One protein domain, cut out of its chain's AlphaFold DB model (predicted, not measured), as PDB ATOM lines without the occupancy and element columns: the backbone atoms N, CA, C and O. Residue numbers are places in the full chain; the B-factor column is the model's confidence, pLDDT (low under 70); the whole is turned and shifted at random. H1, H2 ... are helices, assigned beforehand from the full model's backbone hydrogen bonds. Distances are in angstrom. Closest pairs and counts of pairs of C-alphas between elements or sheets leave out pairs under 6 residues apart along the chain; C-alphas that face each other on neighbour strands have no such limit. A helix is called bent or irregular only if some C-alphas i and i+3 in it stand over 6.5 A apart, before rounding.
ATOM      1  N   PRO A   4       2.855 -32.148 -40.107       89.31
ATOM      2  CA  PRO A   4       2.356 -32.562 -38.796       89.31
ATOM      3  C   PRO A   4       3.387 -32.323 -37.688       89.31
ATOM      4  O   PRO A   4       3.010 -31.924 -36.595       89.31
ATOM      5  N   ILE A   5       4.687 -32.464 -37.970       90.25
ATOM      6  CA  ILE A   5       5.750 -32.306 -36.959       90.25
ATOM      7  C   ILE A   5       5.800 -30.873 -36.415       90.25
ATOM      8  O   ILE A   5       5.871 -30.680 -35.206       90.25
ATOM      9  N   ALA A   6       5.739 -29.871 -37.298       92.19
ATOM     10  CA  ALA A   6       5.754 -28.465 -36.892       92.19
ATOM     11  C   ALA A   6       4.533 -28.125 -36.025       92.19
ATOM     12  O   ALA A   6       4.667 -27.481 -34.991       92.19
ATOM     13  N   SER A   7       3.360 -28.622 -36.427       94.00
ATOM     14  CA  SER A   7       2.100 -28.398 -35.712       94.00
ATOM     15  C   SER A   7       2.103 -29.069 -34.335       94.00
ATOM     16  O   SER A   7       1.759 -28.429 -33.347       94.00
ATOM     17  N   LEU A   8       2.554 -30.328 -34.252       94.75
ATOM     18  CA  LEU A   8       2.666 -31.079 -32.997       94.75
ATOM     19  C   LEU A   8       3.665 -30.436 -32.033       94.75
ATOM     20  O   LEU A   8       3.379 -30.337 -30.844       94.75
ATOM     21  N   PHE A   9       4.812 -29.975 -32.536       94.38
ATOM     22  CA  PHE A   9       5.807 -29.284 -31.719       94.38
ATOM     23  C   PHE A   9       5.239 -27.998 -31.113       94.38
ATOM     24  O   PHE A   9       5.296 -27.814 -29.900       94.38
ATOM     25  N   THR A  10       4.647 -27.129 -31.936       95.56
ATOM     26  CA  THR A  10       4.058 -25.874 -31.458       95.56
ATOM     27  C   THR A  10       2.909 -26.133 -30.486       95.56
ATOM     28  O   THR A  10       2.865 -25.503 -29.431       95.56
ATOM     29  N   ALA A  11       2.028 -27.093 -30.782       97.00
ATOM     30  CA  ALA A  11       0.950 -27.491 -29.879       97.00
ATOM     31  C   ALA A  11       1.485 -28.006 -28.533       97.00
ATOM     32  O   ALA A  11       0.965 -27.621 -27.490       97.00
ATOM     33  N   ALA A  12       2.553 -28.811 -28.538       96.69
ATOM     34  CA  ALA A  12       3.199 -29.285 -27.317       96.69
ATOM     35  C   ALA A  12       3.838 -28.140 -26.515       96.69
ATOM     36  O   ALA A  12       3.679 -28.096 -25.298       96.69
ATOM     37  N   CYS A  13       4.510 -27.185 -27.171       97.38
ATOM     38  CA  CYS A  13       5.057 -26.004 -26.498       97.38
ATOM     39  C   CYS A  13       3.960 -25.177 -25.828       97.38
ATOM     40  O   CYS A  13       4.108 -24.822 -24.663       97.38
ATOM     41  N   PHE A  14       2.851 -24.915 -26.524       97.69
ATOM     42  CA  PHE A  14       1.711 -24.248 -25.903       97.69
ATOM     43  C   PHE A  14       1.157 -25.074 -24.745       97.69
ATOM     44  O   PHE A  14       1.018 -24.535 -23.663       97.69
ATOM     45  N   ALA A  15       0.916 -26.373 -24.917       97.81
ATOM     46  CA  ALA A  15       0.362 -27.214 -23.856       97.81
ATOM     47  C   ALA A  15       1.229 -27.232 -22.582       97.81
ATOM     48  O   ALA A  15       0.695 -27.144 -21.482       97.81
ATOM     49  N   ILE A  16       2.555 -27.306 -22.726       97.62
ATOM     50  CA  ILE A  16       3.497 -27.326 -21.599       97.62
ATOM     51  C   ILE A  16       3.603 -25.938 -20.953       97.62
ATOM     52  O   ILE A  16       3.532 -25.802 -19.737       97.62
ATOM     53  N   PHE A  17       3.755 -24.880 -21.747       97.88
ATOM     54  CA  PHE A  17       4.029 -23.542 -21.216       97.88
ATOM     55  C   PHE A  17       2.780 -22.678 -20.997       97.88
ATOM     56  O   PHE A  17       2.905 -21.545 -20.537       97.88
ATOM     57  N   LEU A  18       1.574 -23.187 -21.268       97.38
ATOM     58  CA  LEU A  18       0.332 -22.441 -21.053       97.38
ATOM     59  C   LEU A  18       0.116 -22.117 -19.574       97.38
ATOM     60  O   LEU A  18      -0.221 -20.983 -19.253       97.38
ATOM     61  N   GLN A  19       0.349 -23.077 -18.678       96.69
ATOM     62  CA  GLN A  19       0.162 -22.867 -17.242       96.69
ATOM     63  C   GLN A  19       1.055 -21.739 -16.679       96.69
ATOM     64  O   GLN A  19       0.510 -20.781 -16.125       96.69
ATOM     65  N   PRO A  20       2.396 -21.751 -16.857       97.50
ATOM     66  CA  PRO A  20       3.241 -20.655 -16.372       97.50
ATOM     67  C   PRO A  20       2.983 -19.322 -17.103       97.50
ATOM     68  O   PRO A  20       3.140 -18.249 -16.512       97.50
ATOM     69  N   LEU A  21       2.525 -19.364 -18.361       98.00
ATOM     70  CA  LEU A  21       2.090 -18.171 -19.091       98.00
ATOM     71  C   LEU A  21       0.854 -17.533 -18.442       98.00
ATOM     72  O   LEU A  21       0.848 -16.326 -18.203       98.00
ATOM     73  N   VAL A  22      -0.169 -18.330 -18.121       97.62
ATOM     74  CA  VAL A  22      -1.383 -17.857 -17.438       97.62
ATOM     75  C   VAL A  22      -1.045 -17.314 -16.051       97.62
ATOM     76  O   VAL A  22      -1.499 -16.225 -15.710       97.62
ATOM     77  N   GLY A  23      -0.187 -17.998 -15.286       96.38
ATOM     78  CA  GLY A  23       0.287 -17.503 -13.988       96.38
ATOM     79  C   GLY A  23       0.946 -16.122 -14.086       96.38
ATOM     80  O   GLY A  23       0.603 -15.206 -13.339       96.38
ATOM     81  N   SER A  24       1.812 -15.926 -15.083       97.69
ATOM     82  CA  SER A  24       2.475 -14.639 -15.330       97.69
ATOM     83  C   SER A  24       1.500 -13.524 -15.732       97.69
ATOM     84  O   SER A  24       1.673 -12.376 -15.324       97.69
ATOM     85  N   ILE A  25       0.461 -13.844 -16.512       97.69
ATOM     86  CA  ILE A  25      -0.601 -12.892 -16.874       97.69
ATOM     87  C   ILE A  25      -1.439 -12.533 -15.640       97.69
ATOM     88  O   ILE A  25      -1.735 -11.356 -15.424       97.69
ATOM     89  N   ASN A  26      -1.764 -13.516 -14.797       97.12
ATOM     90  CA  ASN A  26      -2.515 -13.302 -13.561       97.12
ATOM     91  C   ASN A  26      -1.786 -12.351 -12.604       97.12
ATOM     92  O   ASN A  26      -2.437 -11.490 -12.016       97.12
ATOM     93  N   PHE A  27      -0.449 -12.402 -12.523       96.50
ATOM     94  CA  PHE A  27       0.330 -11.419 -11.752       96.50
ATOM     95  C   PHE A  27       0.142  -9.978 -12.232       96.50
ATOM     96  O   PHE A  27       0.300  -9.042 -11.460       96.50
ATOM     97  N   VAL A  28      -0.179  -9.759 -13.503       96.75
ATOM     98  CA  VAL A  28      -0.313  -8.401 -14.046       96.75
ATOM     99  C   VAL A  28      -1.750  -7.891 -13.946       96.75
ATOM    100  O   VAL A  28      -1.978  -6.680 -13.868       96.75
ATOM    101  N   ILE A  29      -2.715  -8.807 -13.958       97.25
ATOM    102  CA  ILE A  29      -4.131  -8.499 -13.741       97.25
ATOM    103  C   ILE A  29      -4.395  -8.209 -12.260       97.25
ATOM    104  O   ILE A  29      -5.197  -7.330 -11.938       97.25
ATOM    105  N   ASP A  30      -3.712  -8.916 -11.361       97.00
ATOM    106  CA  ASP A  30      -3.842  -8.714  -9.925       97.00
ATOM    107  C   ASP A  30      -3.378  -7.309  -9.498       97.00
ATOM    108  O   ASP A  30      -2.288  -6.856  -9.849       97.00
ATOM    109  N   HIS A  31      -4.213  -6.603  -8.728       96.94
ATOM    110  CA  HIS A  31      -3.944  -5.214  -8.340       96.94
ATOM    111  C   HIS A  31      -2.751  -5.099  -7.383       96.94
ATOM    112  O   HIS A  31      -1.954  -4.171  -7.528       96.94
ATOM    113  N   ASN A  32      -2.591  -6.045  -6.448       97.06
ATOM    114  CA  ASN A  32      -1.464  -6.052  -5.515       97.06
ATOM    115  C   ASN A  32      -0.154  -6.293  -6.261       97.06
ATOM    116  O   ASN A  32       0.781  -5.501  -6.156       97.06
ATOM    117  N   ALA A  33      -0.090  -7.356  -7.058       97.06
ATOM    118  CA  ALA A  33       1.089  -7.672  -7.845       97.06
ATOM    119  C   ALA A  33       1.421  -6.544  -8.832       97.06
ATOM    120  O   ALA A  33       2.571  -6.115  -8.913       97.06
ATOM    121  N   ARG A  34       0.429  -5.970  -9.516       97.38
ATOM    122  CA  ARG A  34       0.659  -4.849 -10.434       97.38
ATOM    123  C   ARG A  34       1.203  -3.601  -9.738       97.38
ATOM    124  O   ARG A  34       2.045  -2.932 -10.336       97.38
ATOM    125  N   TYR A  35       0.732  -3.277  -8.534       97.75
ATOM    126  CA  TYR A  35       1.220  -2.123  -7.774       97.75
ATOM    127  C   TYR A  35       2.662  -2.343  -7.284       97.75
ATOM    128  O   TYR A  35       3.522  -1.497  -7.506       97.75
ATOM    129  N   TRP A  36       2.952  -3.507  -6.691       97.44
ATOM    130  CA  TRP A  36       4.233  -3.766  -6.017       97.44
ATOM    131  C   TRP A  36       5.334  -4.350  -6.911       97.44
ATOM    132  O   TRP A  36       6.509  -4.008  -6.781       97.44
ATOM    133  N   ILE A  37       4.977  -5.266  -7.808       96.88
ATOM    134  CA  ILE A  37       5.918  -5.958  -8.702       96.88
ATOM    135  C   ILE A  37       6.035  -5.203 -10.028       96.88
ATOM    136  O   ILE A  37       7.106  -5.185 -10.639       96.88
ATOM    137  N   GLY A  38       4.949  -4.564 -10.469       96.62
ATOM    138  CA  GLY A  38       4.866  -3.850 -11.738       96.62
ATOM    139  C   GLY A  38       4.412  -4.738 -12.899       96.62
ATOM    140  O   GLY A  38       3.871  -5.826 -12.725       96.62
ATOM    141  N   ARG A  39       4.624  -4.254 -14.128       97.38
ATOM    142  CA  ARG A  39       4.154  -4.913 -15.365       97.38
ATOM    143  C   ARG A  39       5.216  -5.745 -16.086       97.38
ATOM    144  O   ARG A  39       4.923  -6.321 -17.128       97.38
ATOM    145  N   TRP A  40       6.444  -5.810 -15.576       96.88
ATOM    146  CA  TRP A  40       7.541  -6.512 -16.252       96.88
ATOM    147  C   TRP A  40       7.338  -8.039 -16.401       96.88
ATOM    148  O   TRP A  40       7.870  -8.575 -17.374       96.88
ATOM    149  N   PRO A  41       6.527  -8.756 -15.584       97.69
ATOM    150  CA  PRO A  41       6.194 -10.149 -15.883       97.69
ATOM    151  C   PRO A  41       5.486 -10.328 -17.237       97.69
ATOM    152  O   PRO A  41       5.561 -11.410 -17.804       97.69
ATOM    153  N   LEU A  42       4.892  -9.270 -17.823       96.50
ATOM    154  CA  LEU A  42       4.333  -9.307 -19.186       96.50
ATOM    155  C   LEU A  42       5.364  -9.607 -20.272       96.50
ATOM    156  O   LEU A  42       4.966  -9.938 -21.390       96.50
ATOM    157  N   LEU A  43       6.667  -9.514 -19.985       97.06
ATOM    158  CA  LEU A  43       7.694  -9.876 -20.956       97.06
ATOM    159  C   LEU A  43       7.464 -11.295 -21.499       97.06
ATOM    160  O   LEU A  43       7.678 -11.509 -22.684       97.06
ATOM    161  N   VAL A  44       6.898 -12.230 -20.725       97.88
ATOM    162  CA  VAL A  44       6.609 -13.601 -21.194       97.88
ATOM    163  C   VAL A  44       5.703 -13.685 -22.435       97.88
ATOM    164  O   VAL A  44       5.696 -14.714 -23.106       97.88
ATOM    165  N   ILE A  45       4.970 -12.619 -22.789       97.62
ATOM    166  CA  ILE A  45       4.126 -12.556 -23.997       97.62
ATOM    167  C   ILE A  45       4.952 -12.734 -25.282       97.62
ATOM    168  O   ILE A  45       4.417 -13.172 -26.304       97.62
ATOM    169  N   TYR A  46       6.265 -12.483 -25.250       98.00
ATOM    170  CA  TYR A  46       7.121 -12.762 -26.405       98.00
ATOM    171  C   TYR A  46       7.224 -14.273 -26.716       98.00
ATOM    172  O   TYR A  46       7.518 -14.634 -27.854       98.00
ATOM    173  N   LEU A  47       6.959 -15.171 -25.754       98.00
ATOM    174  CA  LEU A  47       7.098 -16.623 -25.936       98.00
ATOM    175  C   LEU A  47       6.067 -17.216 -26.918       98.00
ATOM    176  O   LEU A  47       6.484 -17.900 -27.854       98.00
ATOM    177  N   PRO A  48       4.752 -16.922 -26.822       97.94
ATOM    178  CA  PRO A  48       3.799 -17.261 -27.880       97.94
ATOM    179  C   PRO A  48       4.234 -16.789 -29.274       97.94
ATOM    180  O   PRO A  48       4.140 -17.546 -30.242       97.94
ATOM    181  N   VAL A  49       4.761 -15.563 -29.375       98.06
ATOM    182  CA  VAL A  49       5.272 -15.011 -30.640       98.06
ATOM    183  C   VAL A  49       6.464 -15.831 -31.138       98.06
ATOM    184  O   VAL A  49       6.504 -16.198 -32.312       98.06
ATOM    185  N   LEU A  50       7.390 -16.202 -30.249       97.62
ATOM    186  CA  LEU A  50       8.522 -17.077 -30.556       97.62
ATOM    187  C   LEU A  50       8.059 -18.434 -31.112       97.62
ATOM    188  O   LEU A  50       8.616 -18.907 -32.103       97.62
ATOM    189  N   TYR A  51       7.023 -19.051 -30.536       97.69
ATOM    190  CA  TYR A  51       6.498 -20.339 -31.012       97.69
ATOM    191  C   TYR A  51       5.854 -20.235 -32.394       97.69
ATOM    192  O   TYR A  51       6.053 -21.120 -33.231       97.69
ATOM    193  N   ILE A  52       5.127 -19.146 -32.652       97.50
ATOM    194  CA  ILE A  52       4.531 -18.853 -33.960       97.50
ATOM    195  C   ILE A  52       5.632 -18.630 -35.007       97.50
ATOM    196  O   ILE A  52       5.580 -19.208 -36.092       97.50
ATOM    197  N   VAL A  53       6.674 -17.860 -34.681       96.69
ATOM    198  CA  VAL A  53       7.829 -17.662 -35.573       96.69
ATOM    199  C   VAL A  53       8.515 -18.994 -35.868       96.69
ATOM    200  O   VAL A  53       8.761 -19.317 -37.032       96.69
ATOM    201  N   THR A  54       8.764 -19.817 -34.846       95.81
ATOM    202  CA  THR A  54       9.350 -21.149 -35.028       95.81
ATOM    203  C   THR A  54       8.473 -22.029 -35.923       95.81
ATOM    204  O   THR A  54       9.006 -22.698 -36.811       95.81
ATOM    205  N   PHE A  55       7.147 -21.990 -35.764       95.94
ATOM    206  CA  PHE A  55       6.202 -22.693 -36.633       95.94
ATOM    207  C   PHE A  55       6.346 -22.265 -38.102       95.94
ATOM    208  O   PHE A  55       6.560 -23.112 -38.974       95.94
ATOM    209  N   PHE A  56       6.336 -20.958 -38.384       96.12
ATOM    210  CA  PHE A  56       6.505 -20.442 -39.745       96.12
ATOM    211  C   PHE A  56       7.867 -20.793 -40.350       96.12
ATOM    212  O   PHE A  56       7.936 -21.191 -41.514       96.12
ATOM    213  N   VAL A  57       8.952 -20.740 -39.571       95.69
ATOM    214  CA  VAL A  57      10.285 -21.163 -40.034       95.69
ATOM    215  C   VAL A  57      10.276 -22.632 -40.474       95.69
ATOM    216  O   VAL A  57      10.874 -22.974 -41.499       95.69
ATOM    217  N   HIS A  58       9.573 -23.504 -39.748       94.38
ATOM    218  CA  HIS A  58       9.436 -24.917 -40.110       94.38
ATOM    219  C   HIS A  58       8.581 -25.127 -41.370       94.38
ATOM    220  O   HIS A  58       8.906 -25.994 -42.189       94.38
ATOM    221  N   LEU A  59       7.538 -24.312 -41.565       94.31
ATOM    222  CA  LEU A  59       6.732 -24.318 -42.790       94.31
ATOM    223  C   LEU A  59       7.554 -23.886 -44.012       94.31
ATOM    224  O   LEU A  59       7.582 -24.598 -45.019       94.31
ATOM    225  N   ILE A  60       8.282 -22.770 -43.908       95.00
ATOM    226  CA  ILE A  60       9.083 -22.209 -45.009       95.00
ATOM    227  C   ILE A  60      10.215 -23.166 -45.408       95.00
ATOM    228  O   ILE A  60      10.506 -23.341 -46.592       95.00
ATOM    229  N   ARG A  61      10.819 -23.875 -44.446       93.25
ATOM    230  CA  ARG A  61      11.892 -24.860 -44.698       93.25
ATOM    231  C   ARG A  61      11.393 -26.220 -45.210       93.25
ATOM    232  O   ARG A  61      12.081 -27.232 -45.051       93.25
ATOM    233  N   LYS A  62      10.217 -26.258 -45.851       88.62
ATOM    234  CA  LYS A  62       9.600 -27.455 -46.455       88.62
ATOM    235  C   LYS A  62       9.468 -28.631 -45.471       88.62
ATOM    236  O   LYS A  62       9.626 -29.788 -45.857       88.62
ATOM    237  N   GLY A  63       9.208 -28.338 -44.195       78.38
ATOM    238  CA  GLY A  63       8.987 -29.346 -43.157       78.38
ATOM    239  C   GLY A  63      10.248 -30.021 -42.609       78.38
ATOM    240  O   GLY A  63      10.118 -30.981 -41.857       78.38
ATOM    241  N   LYS A  64      11.462 -29.555 -42.945       87.06
ATOM    242  CA  LYS A  64      12.689 -30.051 -42.296       87.06
ATOM    243  C   LYS A  64      12.807 -29.441 -40.893       87.06
ATOM    244  O   LYS A  64      13.019 -28.227 -40.800       87.06
ATOM    245  N   PRO A  65      12.693 -30.234 -39.809       87.94
ATOM    246  CA  PRO A  65      12.746 -29.698 -38.460       87.94
ATOM    247  C   PRO A  65      14.123 -29.122 -38.166       87.94
ATOM    248  O   PRO A  65      15.146 -29.801 -38.278       87.94
ATOM    249  N   SER A  66      14.158 -27.842 -37.804       93.06
ATOM    250  CA  SER A  66      15.411 -27.198 -37.454       93.06
ATOM    251  C   SER A  66      15.658 -27.374 -35.967       93.06
ATOM    252  O   SER A  66      15.098 -26.671 -35.128       93.06
ATOM    253  N   ARG A  67      16.546 -28.317 -35.659       92.00
ATOM    254  CA  ARG A  67      16.936 -28.669 -34.293       92.00
ATOM    255  C   ARG A  67      17.336 -27.454 -33.449       92.00
ATOM    256  O   ARG A  67      16.986 -27.396 -32.278       92.00
ATOM    257  N   ILE A  68      18.031 -26.483 -34.044       94.94
ATOM    258  CA  ILE A  68      18.477 -25.268 -33.348       94.94
ATOM    259  C   ILE A  68      17.276 -24.460 -32.845       94.94
ATOM    260  O   ILE A  68      17.240 -24.113 -31.672       94.94
ATOM    261  N   PHE A  69      16.268 -24.217 -33.691       95.88
ATOM    262  CA  PHE A  69      15.084 -23.442 -33.304       95.88
ATOM    263  C   PHE A  69      14.223 -24.161 -32.261       95.88
ATOM    264  O   PHE A  69      13.686 -23.509 -31.369       95.88
ATOM    265  N   ILE A  70      14.127 -25.492 -32.338       95.38
ATOM    266  CA  ILE A  70      13.433 -26.312 -31.335       95.38
ATOM    267  C   ILE A  70      14.106 -26.167 -29.965       95.38
ATOM    268  O   ILE A  70      13.445 -25.833 -28.984       95.38
ATOM    269  N   ILE A  71      15.429 -26.369 -29.912       96.06
ATOM    270  CA  ILE A  71      16.209 -26.260 -28.672       96.06
ATOM    271  C   ILE A  71      16.129 -24.839 -28.117       96.06
ATOM    272  O   ILE A  71      15.826 -24.662 -26.944       96.06
ATOM    273  N   LEU A  72      16.349 -23.831 -28.963       96.75
ATOM    274  CA  LEU A  72      16.327 -22.428 -28.564       96.75
ATOM    275  C   LEU A  72      14.953 -22.007 -28.030       96.75
ATOM    276  O   LEU A  72      14.896 -21.339 -27.005       96.75
ATOM    277  N   SER A  73      13.853 -22.448 -28.651       97.44
ATOM    278  CA  SER A  73      12.498 -22.117 -28.180       97.44
ATOM    279  C   SER A  73      12.236 -22.653 -26.772       97.44
ATOM    280  O   SER A  73      11.745 -21.918 -25.917       97.44
ATOM    281  N   ILE A  74      12.592 -23.913 -26.506       97.62
ATOM    282  CA  ILE A  74      12.367 -24.535 -25.195       97.62
ATOM    283  C   ILE A  74      13.303 -23.940 -24.141       97.62
ATOM    284  O   ILE A  74      12.842 -23.544 -23.074       97.62
ATOM    285  N   VAL A  75      14.598 -23.811 -24.450       97.56
ATOM    286  CA  VAL A  75      15.589 -23.259 -23.514       97.56
ATOM    287  C   VAL A  75      15.246 -21.817 -23.137       97.56
ATOM    288  O   VAL A  75      15.221 -21.504 -21.950       97.56
ATOM    289  N   LEU A  76      14.919 -20.954 -24.107       97.94
ATOM    290  CA  LEU A  76      14.524 -19.570 -23.817       97.94
ATOM    291  C   LEU A  76      13.251 -19.496 -22.969       97.94
ATOM    292  O   LEU A  76      13.176 -18.659 -22.070       97.94
ATOM    293  N   SER A  77      12.283 -20.386 -23.202       98.12
ATOM    294  CA  SER A  77      11.054 -20.449 -22.399       98.12
ATOM    295  C   SER A  77      11.359 -20.794 -20.944       98.12
ATOM    296  O   SER A  77      10.980 -20.040 -20.050       98.12
ATOM    297  N   CYS A  78      12.109 -21.875 -20.701       98.44
ATOM    298  CA  CYS A  78      12.480 -22.289 -19.347       98.44
ATOM    299  C   CYS A  78      13.283 -21.201 -18.623       98.44
ATOM    300  O   CYS A  78      12.966 -20.864 -17.487       98.44
ATOM    301  N   VAL A  79      14.292 -20.617 -19.282       98.31
ATOM    302  CA  VAL A  79      15.121 -19.557 -18.686       98.31
ATOM    303  C   VAL A  79      14.279 -18.331 -18.341       98.31
ATOM    304  O   VAL A  79      14.440 -17.769 -17.261       98.31
ATOM    305  N   THR A  80      13.354 -17.938 -19.216       98.31
ATOM    306  CA  THR A  80      12.494 -16.770 -18.983       98.31
ATOM    307  C   THR A  80      11.558 -16.994 -17.809       98.31
ATOM    308  O   THR A  80      11.496 -16.142 -16.929       98.31
ATOM    309  N   PHE A  81      10.868 -18.133 -17.742       98.44
ATOM    310  CA  PHE A  81       9.966 -18.414 -16.624       98.44
ATOM    311  C   PHE A  81      10.708 -18.581 -15.296       98.44
ATOM    312  O   PHE A  81      10.226 -18.085 -14.283       98.44
ATOM    313  N   VAL A  82      11.903 -19.182 -15.285       98.50
ATOM    314  CA  VAL A  82      12.746 -19.210 -14.078       98.50
ATOM    315  C   VAL A  82      13.169 -17.797 -13.678       98.50
ATOM    316  O   VAL A  82      13.021 -17.430 -12.517       98.50
ATOM    317  N   ALA A  83      13.646 -16.976 -14.618       98.25
ATOM    318  CA  ALA A  83      14.075 -15.609 -14.327       98.25
ATOM    319  C   ALA A  83      12.923 -14.742 -13.793       98.25
ATOM    320  O   ALA A  83      13.101 -14.020 -12.808       98.25
ATOM    321  N   VAL A  84      11.738 -14.846 -14.405       98.19
ATOM    322  CA  VAL A  84      10.529 -14.155 -13.941       98.19
ATOM    323  C   VAL A  84      10.119 -14.687 -12.567       98.19
ATOM    324  O   VAL A  84       9.902 -13.901 -11.652       98.19
ATOM    325  N   GLY A  85      10.077 -16.004 -12.382       98.19
ATOM    326  CA  GLY A  85       9.647 -16.629 -11.132       98.19
ATOM    327  C   GLY A  85      10.545 -16.253  -9.963       98.19
ATOM    328  O   GLY A  85      10.051 -15.785  -8.944       98.19
ATOM    329  N   VAL A  86      11.867 -16.359 -10.129       98.38
ATOM    330  CA  VAL A  86      12.842 -15.971  -9.097       98.38
ATOM    331  C   VAL A  86      12.720 -14.485  -8.767       98.38
ATOM    332  O   VAL A  86      12.678 -14.118  -7.596       98.38
ATOM    333  N   SER A  87      12.622 -13.625  -9.781       97.81
ATOM    334  CA  SER A  87      12.538 -12.178  -9.561       97.81
ATOM    335  C   SER A  87      11.240 -11.772  -8.856       97.81
ATOM    336  O   SER A  87      11.272 -10.894  -7.994       97.81
ATOM    337  N   VAL A  88      10.109 -12.407  -9.187       97.94
ATOM    338  CA  VAL A  88       8.840 -12.217  -8.467       97.94
ATOM    339  C   VAL A  88       8.976 -12.714  -7.030       97.94
ATOM    340  O   VAL A  88       8.736 -11.936  -6.115       97.94
ATOM    341  N   TYR A  89       9.435 -13.952  -6.831       98.19
ATOM    342  CA  TYR A  89       9.554 -14.586  -5.517       98.19
ATOM    343  C   TYR A  89      10.433 -13.787  -4.543       98.19
ATOM    344  O   TYR A  89      10.042 -13.523  -3.405       98.19
ATOM    345  N   VAL A  90      11.612 -13.344  -4.991       97.81
ATOM    346  CA  VAL A  90      12.529 -12.540  -4.165       97.81
ATOM    347  C   VAL A  90      11.908 -11.187  -3.813       97.81
ATOM    348  O   VAL A  90      12.020 -10.731  -2.678       97.81
ATOM    349  N   ARG A  91      11.216 -10.539  -4.758       97.12
ATOM    350  CA  ARG A  91      10.556  -9.254  -4.490       97.12
ATOM    351  C   ARG A  91       9.391  -9.396  -3.520       97.12
ATOM    352  O   ARG A  91       9.274  -8.571  -2.621       97.12
ATOM    353  N   THR A  92       8.547 -10.413  -3.677       96.88
ATOM    354  CA  THR A  92       7.396 -10.617  -2.789       96.88
ATOM    355  C   THR A  92       7.818 -10.954  -1.374       96.88
ATOM    356  O   THR A  92       7.249 -10.403  -0.445       96.88
ATOM    357  N   THR A  93       8.837 -11.798  -1.204       97.00
ATOM    358  CA  THR A  93       9.362 -12.151   0.125       97.00
ATOM    359  C   THR A  93      10.022 -10.957   0.814       97.00
ATOM    360  O   THR A  93       9.755 -10.706   1.986       97.00
ATOM    361  N   ALA A  94      10.806 -10.155   0.084       96.75
ATOM    362  CA  ALA A  94      11.381  -8.922   0.622       96.75
ATOM    363  C   ALA A  94      10.300  -7.900   1.024       96.75
ATOM    364  O   ALA A  94      10.380  -7.304   2.096       96.75
ATOM    365  N   LEU A  95       9.278  -7.706   0.184       97.00
ATOM    366  CA  LEU A  95       8.170  -6.789   0.467       97.00
ATOM    367  C   LEU A  95       7.306  -7.254   1.640       97.00
ATOM    368  O   LEU A  95       6.974  -6.438   2.495       97.00
ATOM    369  N   ALA A  96       6.976  -8.545   1.692       97.25
ATOM    370  CA  ALA A  96       6.221  -9.133   2.793       97.25
ATOM    371  C   ALA A  96       6.954  -8.923   4.126       97.25
ATOM    372  O   ALA A  96       6.378  -8.388   5.072       97.25
ATOM    373  N   GLY A  97       8.261  -9.206   4.168       97.00
ATOM    374  CA  GLY A  97       9.074  -8.977   5.365       97.00
ATOM    375  C   GLY A  97       9.105  -7.511   5.812       97.00
ATOM    376  O   GLY A  97       9.052  -7.226   7.004       97.00
ATOM    377  N   VAL A  98       9.137  -6.560   4.873       96.94
ATOM    378  CA  VAL A  98       9.092  -5.125   5.199       96.94
ATOM    379  C   VAL A  98       7.732  -4.712   5.765       96.94
ATOM    380  O   VAL A  98       7.691  -3.977   6.752       96.94
ATOM    381  N   MET A  99       6.633  -5.176   5.166       96.81
ATOM    382  CA  MET A  99       5.271  -4.833   5.591       96.81
ATOM    383  C   MET A  99       4.886  -5.450   6.938       96.81
ATOM    384  O   MET A  99       4.100  -4.853   7.665       96.81
ATOM    385  N   ASP A 100       5.431  -6.623   7.258       96.19
ATOM    386  CA  ASP A 100       5.202  -7.290   8.542       96.19
ATOM    387  C   ASP A 100       6.107  -6.741   9.663       96.19
ATOM    388  O   ASP A 100       5.829  -6.888  10.851       96.19
ATOM    389  N   SER A 101       7.192  -6.049   9.302       95.00
ATOM    390  CA  SER A 101       8.116  -5.471  10.276       95.00
ATOM    391  C   SER A 101       7.575  -4.203  10.948       95.00
ATOM    392  O   SER A 101       6.893  -3.374  10.342       95.00
ATOM    393  N   THR A 102       8.021  -3.959  12.182       93.44
ATOM    394  CA  THR A 102       7.808  -2.684  12.901       93.44
ATOM    395  C   THR A 102       8.410  -1.474  12.176       93.44
ATOM    396  O   THR A 102       8.032  -0.334  12.442       93.44
ATOM    397  N   SER A 103       9.315  -1.716  11.224       94.06
ATOM    398  CA  SER A 103       9.967  -0.707  10.387       94.06
ATOM    399  C   SER A 103       9.164  -0.324   9.138       94.06
ATOM    400  O   SER A 103       9.662   0.465   8.333       94.06
ATOM    401  N   CYS A 104       7.937  -0.833   8.965       96.44
ATOM    402  CA  CYS A 104       7.080  -0.510   7.820       96.44
ATOM    403  C   CYS A 104       6.983   1.005   7.519       96.44
ATOM    404  O   CYS A 104       7.155   1.372   6.358       96.44
ATOM    405  N   SER A 215       0.713 -11.021   3.876       97.12
ATOM    406  CA  SER A 215       0.220 -12.399   3.859       97.12
ATOM    407  C   SER A 215      -0.197 -12.833   2.449       97.12
ATOM    408  O   SER A 215       0.163 -13.921   1.996       97.12
ATOM    409  N   TYR A 216      -0.886 -11.960   1.710       97.38
ATOM    410  CA  TYR A 216      -1.297 -12.216   0.329       97.38
ATOM    411  C   TYR A 216      -0.115 -12.385  -0.639       97.38
ATOM    412  O   TYR A 216      -0.108 -13.310  -1.455       97.38
ATOM    413  N   LEU A 217       0.877 -11.489  -0.565       97.12
ATOM    414  CA  LEU A 217       2.075 -11.519  -1.406       97.12
ATOM    415  C   LEU A 217       2.874 -12.800  -1.163       97.12
ATOM    416  O   LEU A 217       3.324 -13.422  -2.124       97.12
ATOM    417  N   GLU A 218       3.032 -13.201   0.095       96.12
ATOM    418  CA  GLU A 218       3.777 -14.401   0.471       96.12
ATOM    419  C   GLU A 218       3.055 -15.680   0.030       96.12
ATOM    420  O   GLU A 218       3.622 -16.501  -0.695       96.12
ATOM    421  N   HIS A 219       1.780 -15.826   0.401       95.88
ATOM    422  CA  HIS A 219       1.066 -17.090   0.239       95.88
ATOM    423  C   HIS A 219       0.557 -17.310  -1.180       95.88
ATOM    424  O   HIS A 219       0.660 -18.419  -1.695       95.88
ATOM    425  N   TRP A 220       0.004 -16.287  -1.837       96.25
ATOM    426  CA  TRP A 220      -0.557 -16.476  -3.173       96.25
ATOM    427  C   TRP A 220       0.495 -16.227  -4.253       96.25
ATOM    428  O   TRP A 220       0.785 -17.115  -5.061       96.25
ATOM    429  N   ILE A 221       1.100 -15.039  -4.274       97.12
ATOM    430  CA  ILE A 221       2.016 -14.670  -5.362       97.12
ATOM    431  C   ILE A 221       3.358 -15.391  -5.211       97.12
ATOM    432  O   ILE A 221       3.862 -15.935  -6.195       97.12
ATOM    433  N   GLY A 222       3.901 -15.463  -3.994       96.88
ATOM    434  CA  GLY A 222       5.136 -16.184  -3.693       96.88
ATOM    435  C   GLY A 222       5.040 -17.665  -4.060       96.88
ATOM    436  O   GLY A 222       5.878 -18.166  -4.810       96.88
ATOM    437  N   TYR A 223       3.980 -18.353  -3.628       97.00
ATOM    438  CA  TYR A 223       3.774 -19.762  -3.979       97.00
ATOM    439  C   TYR A 223       3.598 -19.978  -5.487       97.00
ATOM    440  O   TYR A 223       4.238 -20.856  -6.061       97.00
ATOM    441  N   SER A 224       2.805 -19.137  -6.159       97.00
ATOM    442  CA  SER A 224       2.615 -19.229  -7.617       97.00
ATOM    443  C   SER A 224       3.929 -19.009  -8.381       97.00
ATOM    444  O   SER A 224       4.197 -19.662  -9.391       97.00
ATOM    445  N   ALA A 225       4.780 -18.097  -7.903       98.00
ATOM    446  CA  ALA A 225       6.100 -17.867  -8.478       98.00
ATOM    447  C   ALA A 225       7.027 -19.072  -8.255       98.00
ATOM    448  O   ALA A 225       7.743 -19.467  -9.176       98.00
ATOM    449  N   LEU A 226       6.975 -19.692  -7.073       97.94
ATOM    450  CA  LEU A 226       7.719 -20.911  -6.771       97.94
ATOM    451  C   LEU A 226       7.273 -22.086  -7.653       97.94
ATOM    452  O   LEU A 226       8.128 -22.769  -8.217       97.94
ATOM    453  N   GLU A 227       5.965 -22.284  -7.838       97.62
ATOM    454  CA  GLU A 227       5.411 -23.292  -8.751       97.62
ATOM    455  C   GLU A 227       5.967 -23.102 -10.167       97.62
ATOM    456  O   GLU A 227       6.454 -24.053 -10.780       97.62
ATOM    457  N   MET A 228       5.997 -21.861 -10.662       97.69
ATOM    458  CA  MET A 228       6.549 -21.537 -11.978       97.69
ATOM    459  C   MET A 228       8.049 -21.860 -12.098       97.69
ATOM    460  O   MET A 228       8.477 -22.374 -13.140       97.69
ATOM    461  N   ILE A 229       8.847 -21.603 -11.051       98.44
ATOM    462  CA  ILE A 229      10.274 -21.973 -11.004       98.44
ATOM    463  C   ILE A 229      10.418 -23.496 -11.060       98.44
ATOM    464  O   ILE A 229      11.123 -24.017 -11.926       98.44
ATOM    465  N   VAL A 230       9.739 -24.213 -10.158       98.25
ATOM    466  CA  VAL A 230       9.838 -25.675 -10.028       98.25
ATOM    467  C   VAL A 230       9.389 -26.360 -11.316       98.25
ATOM    468  O   VAL A 230      10.107 -27.218 -11.833       98.25
ATOM    469  N   TYR A 231       8.259 -25.934 -11.882       97.94
ATOM    470  CA  TYR A 231       7.736 -26.446 -13.144       97.94
ATOM    471  C   TYR A 231       8.738 -26.263 -14.290       97.94
ATOM    472  O   TYR A 231       9.046 -27.205 -15.020       97.94
ATOM    473  N   SER A 232       9.308 -25.065 -14.424       97.88
ATOM    474  CA  SER A 232      10.251 -24.750 -15.503       97.88
ATOM    475  C   SER A 232      11.568 -25.519 -15.372       97.88
ATOM    476  O   SER A 232      12.094 -26.017 -16.372       97.88
ATOM    477  N   CYS A 233      12.079 -25.677 -14.147       98.38
ATOM    478  CA  CYS A 233      13.242 -26.513 -13.854       98.38
ATOM    479  C   CYS A 233      12.970 -27.985 -14.189       98.38
ATOM    480  O   CYS A 233      13.789 -28.633 -14.841       98.38
ATOM    481  N   PHE A 234      11.801 -28.500 -13.807       98.31
ATOM    482  CA  PHE A 234      11.394 -29.868 -14.109       98.31
ATOM    483  C   PHE A 234      11.323 -30.123 -15.622       98.31
ATOM    484  O   PHE A 234      11.933 -31.072 -16.122       98.31
ATOM    485  N   VAL A 235      10.672 -29.233 -16.379       97.69
ATOM    486  CA  VAL A 235      10.610 -29.313 -17.849       97.69
ATOM    487  C   VAL A 235      12.008 -29.239 -18.473       97.69
ATOM    488  O   VAL A 235      12.307 -30.006 -19.389       97.69
ATOM    489  N   ALA A 236      12.894 -28.375 -17.967       97.81
ATOM    490  CA  ALA A 236      14.268 -28.271 -18.459       97.81
ATOM    491  C   ALA A 236      15.071 -29.568 -18.250       97.81
ATOM    492  O   ALA A 236      15.808 -29.989 -19.150       97.81
ATOM    493  N   VAL A 237      14.904 -30.236 -17.103       98.31
ATOM    494  CA  VAL A 237      15.542 -31.532 -16.815       98.31
ATOM    495  C   VAL A 237      15.007 -32.616 -17.748       98.31
ATOM    496  O   VAL A 237      15.799 -33.293 -18.409       98.31
ATOM    497  N   LEU A 238      13.681 -32.745 -17.877       97.69
ATOM    498  CA  LEU A 238      13.066 -33.723 -18.781       97.69
ATOM    499  C   LEU A 238      13.506 -33.513 -20.233       97.69
ATOM    500  O   LEU A 238      13.857 -34.469 -20.928       97.69
ATOM    501  N   PHE A 239      13.550 -32.262 -20.683       96.38
ATOM    502  CA  PHE A 239      13.997 -31.924 -22.028       96.38
ATOM    503  C   PHE A 239      15.481 -32.244 -22.249       96.38
ATOM    504  O   PHE A 239      15.857 -32.761 -23.303       96.38
ATOM    505  N   SER A 240      16.327 -32.004 -21.246       96.50
ATOM    506  CA  SER A 240      17.753 -32.338 -21.303       96.50
ATOM    507  C   SER A 240      17.976 -33.850 -21.412       96.50
ATOM    508  O   SER A 240      18.768 -34.300 -22.245       96.50
ATOM    509  N   ILE A 241      17.225 -34.640 -20.636       97.00
ATOM    510  CA  ILE A 241      17.229 -36.108 -20.722       97.00
ATOM    511  C   ILE A 241      16.780 -36.549 -22.121       97.00
ATOM    512  O   ILE A 241      17.470 -37.339 -22.769       97.00
ATOM    513  N   TRP A 242      15.676 -35.993 -22.625       95.25
ATOM    514  CA  TRP A 242      15.140 -36.300 -23.951       95.25
ATOM    515  C   TRP A 242      16.149 -36.017 -25.075       95.25
ATOM    516  O   TRP A 242      16.394 -36.882 -25.921       95.25
ATOM    517  N   ILE A 243      16.823 -34.859 -25.048       94.69
ATOM    518  CA  ILE A 243      17.913 -34.539 -25.983       94.69
ATOM    519  C   ILE A 243      19.044 -35.567 -25.873       94.69
ATOM    520  O   ILE A 243      19.575 -36.012 -26.895       94.69
ATOM    521  N   GLY A 244      19.435 -35.940 -24.652       94.94
ATOM    522  CA  GLY A 244      20.488 -36.925 -24.403       94.94
ATOM    523  C   GLY A 244      20.172 -38.290 -25.017       94.94
ATOM    524  O   GLY A 244      21.037 -38.892 -25.659       94.94
ATOM    525  N   VAL A 245      18.922 -38.741 -24.887       95.69
ATOM    526  CA  VAL A 245      18.438 -40.006 -25.455       95.69
ATOM    527  C   VAL A 245      18.419 -39.955 -26.984       95.69
ATOM    528  O   VAL A 245      18.946 -40.865 -27.619       95.69
ATOM    529  N   ILE A 246      17.908 -38.877 -27.590       92.56
ATOM    530  CA  ILE A 246      17.801 -38.743 -29.057       92.56
ATOM    531  C   ILE A 246      19.156 -38.533 -29.741       92.56
ATOM    532  O   ILE A 246      19.355 -38.929 -30.891       92.56
ATOM    533  N   ASN A 247      20.128 -37.937 -29.055       90.81
ATOM    534  CA  ASN A 247      21.439 -37.688 -29.651       90.81
ATOM    535  C   ASN A 247      22.227 -38.956 -29.961       90.81
ATOM    536  O   ASN A 247      23.023 -38.948 -30.899       90.81
ATOM    537  N   LYS A 248      22.023 -40.028 -29.192       91.50
ATOM    538  CA  LYS A 248      22.718 -41.303 -29.398       91.50
ATOM    539  C   LYS A 248      22.397 -41.929 -30.768       91.50
ATOM    540  O   LYS A 248      23.337 -42.098 -31.544       91.50
ATOM    541  N   PRO A 249      21.126 -42.205 -31.127       88.38
ATOM    542  CA  PRO A 249      20.796 -42.803 -32.421       88.38
ATOM    543  C   PRO A 249      21.138 -41.881 -33.595       88.38
ATOM    544  O   PRO A 249      21.579 -42.362 -34.633       88.38
ATOM    545  N   LEU A 250      21.018 -40.558 -33.433       83.81
ATOM    546  CA  LEU A 250      21.387 -39.615 -34.494       83.81
ATOM    547  C   LEU A 250      22.886 -39.632 -34.799       83.81
ATOM    548  O   LEU A 250      23.267 -39.560 -35.966       83.81
ATOM    549  N   LYS A 251      23.740 -39.745 -33.773       88.12
ATOM    550  CA  LYS A 251      25.189 -39.873 -33.979       88.12
ATOM    551  C   LYS A 251      25.523 -41.161 -34.728       88.12
ATOM    552  O   LYS A 251      26.299 -41.097 -35.678       88.12
ATOM    553  N   LEU A 252      24.893 -42.279 -34.359       89.94
ATOM    554  CA  LEU A 252      25.081 -43.567 -35.036       89.94
ATOM    555  C   LEU A 252      24.652 -43.496 -36.510       89.94
ATOM    556  O   LEU A 252      25.465 -43.765 -37.390       89.94
ATOM    557  N   ALA A 253      23.445 -42.996 -36.790       85.44
ATOM    558  CA  ALA A 253      22.941 -42.853 -38.156       85.44
ATOM    559  C   ALA A 253      23.782 -41.878 -39.005       85.44
ATOM    560  O   ALA A 253      24.028 -42.119 -40.186       85.44
ATOM    561  N   SER A 254      24.262 -40.777 -38.412       87.19
ATOM    562  CA  SER A 254      25.136 -39.831 -39.119       87.19
ATOM    563  C   SER A 254      26.504 -40.432 -39.458       87.19
ATOM    564  O   SER A 254      27.052 -40.138 -40.520       87.19
ATOM    565  N   GLY A 255      27.033 -41.299 -38.587       88.94
ATOM    566  CA  GLY A 255      28.283 -42.016 -38.823       88.94
ATOM    567  C   GLY A 255      28.162 -43.005 -39.980       88.94
ATOM    568  O   GLY A 255      29.014 -43.013 -40.867       88.94
ATOM    569  N   GLU A 256      27.072 -43.774 -40.022       88.88
ATOM    570  CA  GLU A 256      26.781 -44.715 -41.113       88.88
ATOM    571  C   GLU A 256      26.558 -44.005 -42.452       88.88
ATOM    572  O   GLU A 256      27.080 -44.438 -43.483       88.88
ATOM    573  N   ALA A 257      25.844 -42.876 -42.454       85.75
ATOM    574  CA  ALA A 257      25.643 -42.080 -43.659       85.75
ATOM    575  C   ALA A 257      26.973 -41.530 -44.204       85.75
ATOM    576  O   ALA A 257      27.248 -41.652 -45.397       85.75
ATOM    577  N   ALA A 258      27.839 -41.002 -43.332       90.00
ATOM    578  CA  ALA A 258      29.161 -40.517 -43.725       90.00
ATOM    579  C   ALA A 258      30.079 -41.646 -44.234       90.00
ATOM    580  O   ALA A 258      30.850 -41.444 -45.175       90.00
ATOM    581  N   ALA A 259      29.998 -42.844 -43.644       91.81
ATOM    582  CA  ALA A 259      30.731 -44.016 -44.119       91.81
ATOM    583  C   ALA A 259      30.241 -44.465 -45.507       91.81
ATOM    584  O   ALA A 259      31.048 -44.720 -46.402       91.81
ATOM    585  N   THR A 260      28.922 -44.478 -45.712       93.12
ATOM    586  CA  THR A 260      28.292 -44.838 -46.991       93.12
ATOM    587  C   THR A 260      28.638 -43.832 -48.090       93.12
ATOM    588  O   THR A 260      28.960 -44.218 -49.213       93.12
ATOM    589  N   GLU A 261      28.652 -42.535 -47.775       93.75
ATOM    590  CA  GLU A 261      29.058 -41.485 -48.714       93.75
ATOM    591  C   GLU A 261      30.534 -41.618 -49.124       93.75
ATOM    592  O   GLU A 261      30.867 -41.496 -50.306       93.75
ATOM    593  N   LYS A 262      31.430 -41.943 -48.180       94.75
ATOM    594  CA  LYS A 262      32.840 -42.240 -48.489       94.75
ATOM    595  C   LYS A 262      32.989 -43.456 -49.410       94.75
ATOM    596  O   LYS A 262      33.806 -43.416 -50.334       94.75
TER     597      LYS A 262
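AT A GLANCE: This is residues 4 to 104 and 215 to 262 of the 335 residues of an uncharacterized protein of Chromera velia CCMP2878 (UniProt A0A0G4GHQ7). Long helices run back and forth along a loose rod: H4 and H5 pack side by side in opposite directions, and the bent H1 and H3 add to the bundle. Short H2 lies between H1 and H3 in the chain, while residues 244 to 262 of H5 stick out beyond the body. The printed part has 149 residues with five named helices, H1 to H5 in chain order, and no named strand, an all helix domain. The radius of gyration of the C-alphas is 20.0 A, and the spans are 77 by 27 by 18 A.

HOW THE PARTS SIT: H5, residues 215 to 262, has a kink of 27 degrees near residue 248. With residues 215 to 236 alone it touches H4, residues 67 to 100, at a shallow tilt of 18 degrees, opposite ways; the closest C-alphas, of Gly 85 and Ala 225, are 4.6 A apart. H4 touches H3, residues 40 to 60, in a helical hairpin, closest at the C-alphas of Pro 41 and Val 84, 6.2 A. H1, residues 4 to 29, was assigned as one helix by its hydrogen bonds but is bent, with C-alphas 16 and 19 at 7.1 A; its arms are H1a, residues 4 to 16, and H1b, residues 19 to 29. H1a touches H3, closest at the C-alphas of Ala 6 and Phe 55, 5.8 A. H1b touches H5, closest at the C-alphas of Pro 20 and Met 228, 5.6 A. H1b, H3, H4 and H5 form an up and down bundle, each running against the one before. H2, residues 31 to 36, only just touches H5, with 3 pairs of C-alphas within 8 A, the closest those of Ala 33 and Ile 221, 7.5 A. Each O i to N i+4 pair is within hydrogen-bond range in H1a, H2 and H4, but 6 of 7 in H1b, 11 of 17 in H3 and 41 of 44 in H5.

IN THESE COORDINATES: H5 measures 68.5 A, from C-alpha 215 at (0.220, -12.399, 3.859) to C-alpha 262 at (32.840, -42.240, -48.489). H4 measures 49.3 A, H3 32.8 A, and H1a, from C-alpha 4 at (2.356, -32.562, -38.796), 18.0 A.

THE WHOLE: The two C-alphas farthest apart, of Thr 102 and Lys 262, are 77.2 A apart. Residues 105 to 214 are not printed, and C-alphas 104 and 215 are 14.3 A apart across the cut. Of the links that are printed whole, none is long. Mean pLDDT of the printed part is 95.6, and no printed residue is under 70.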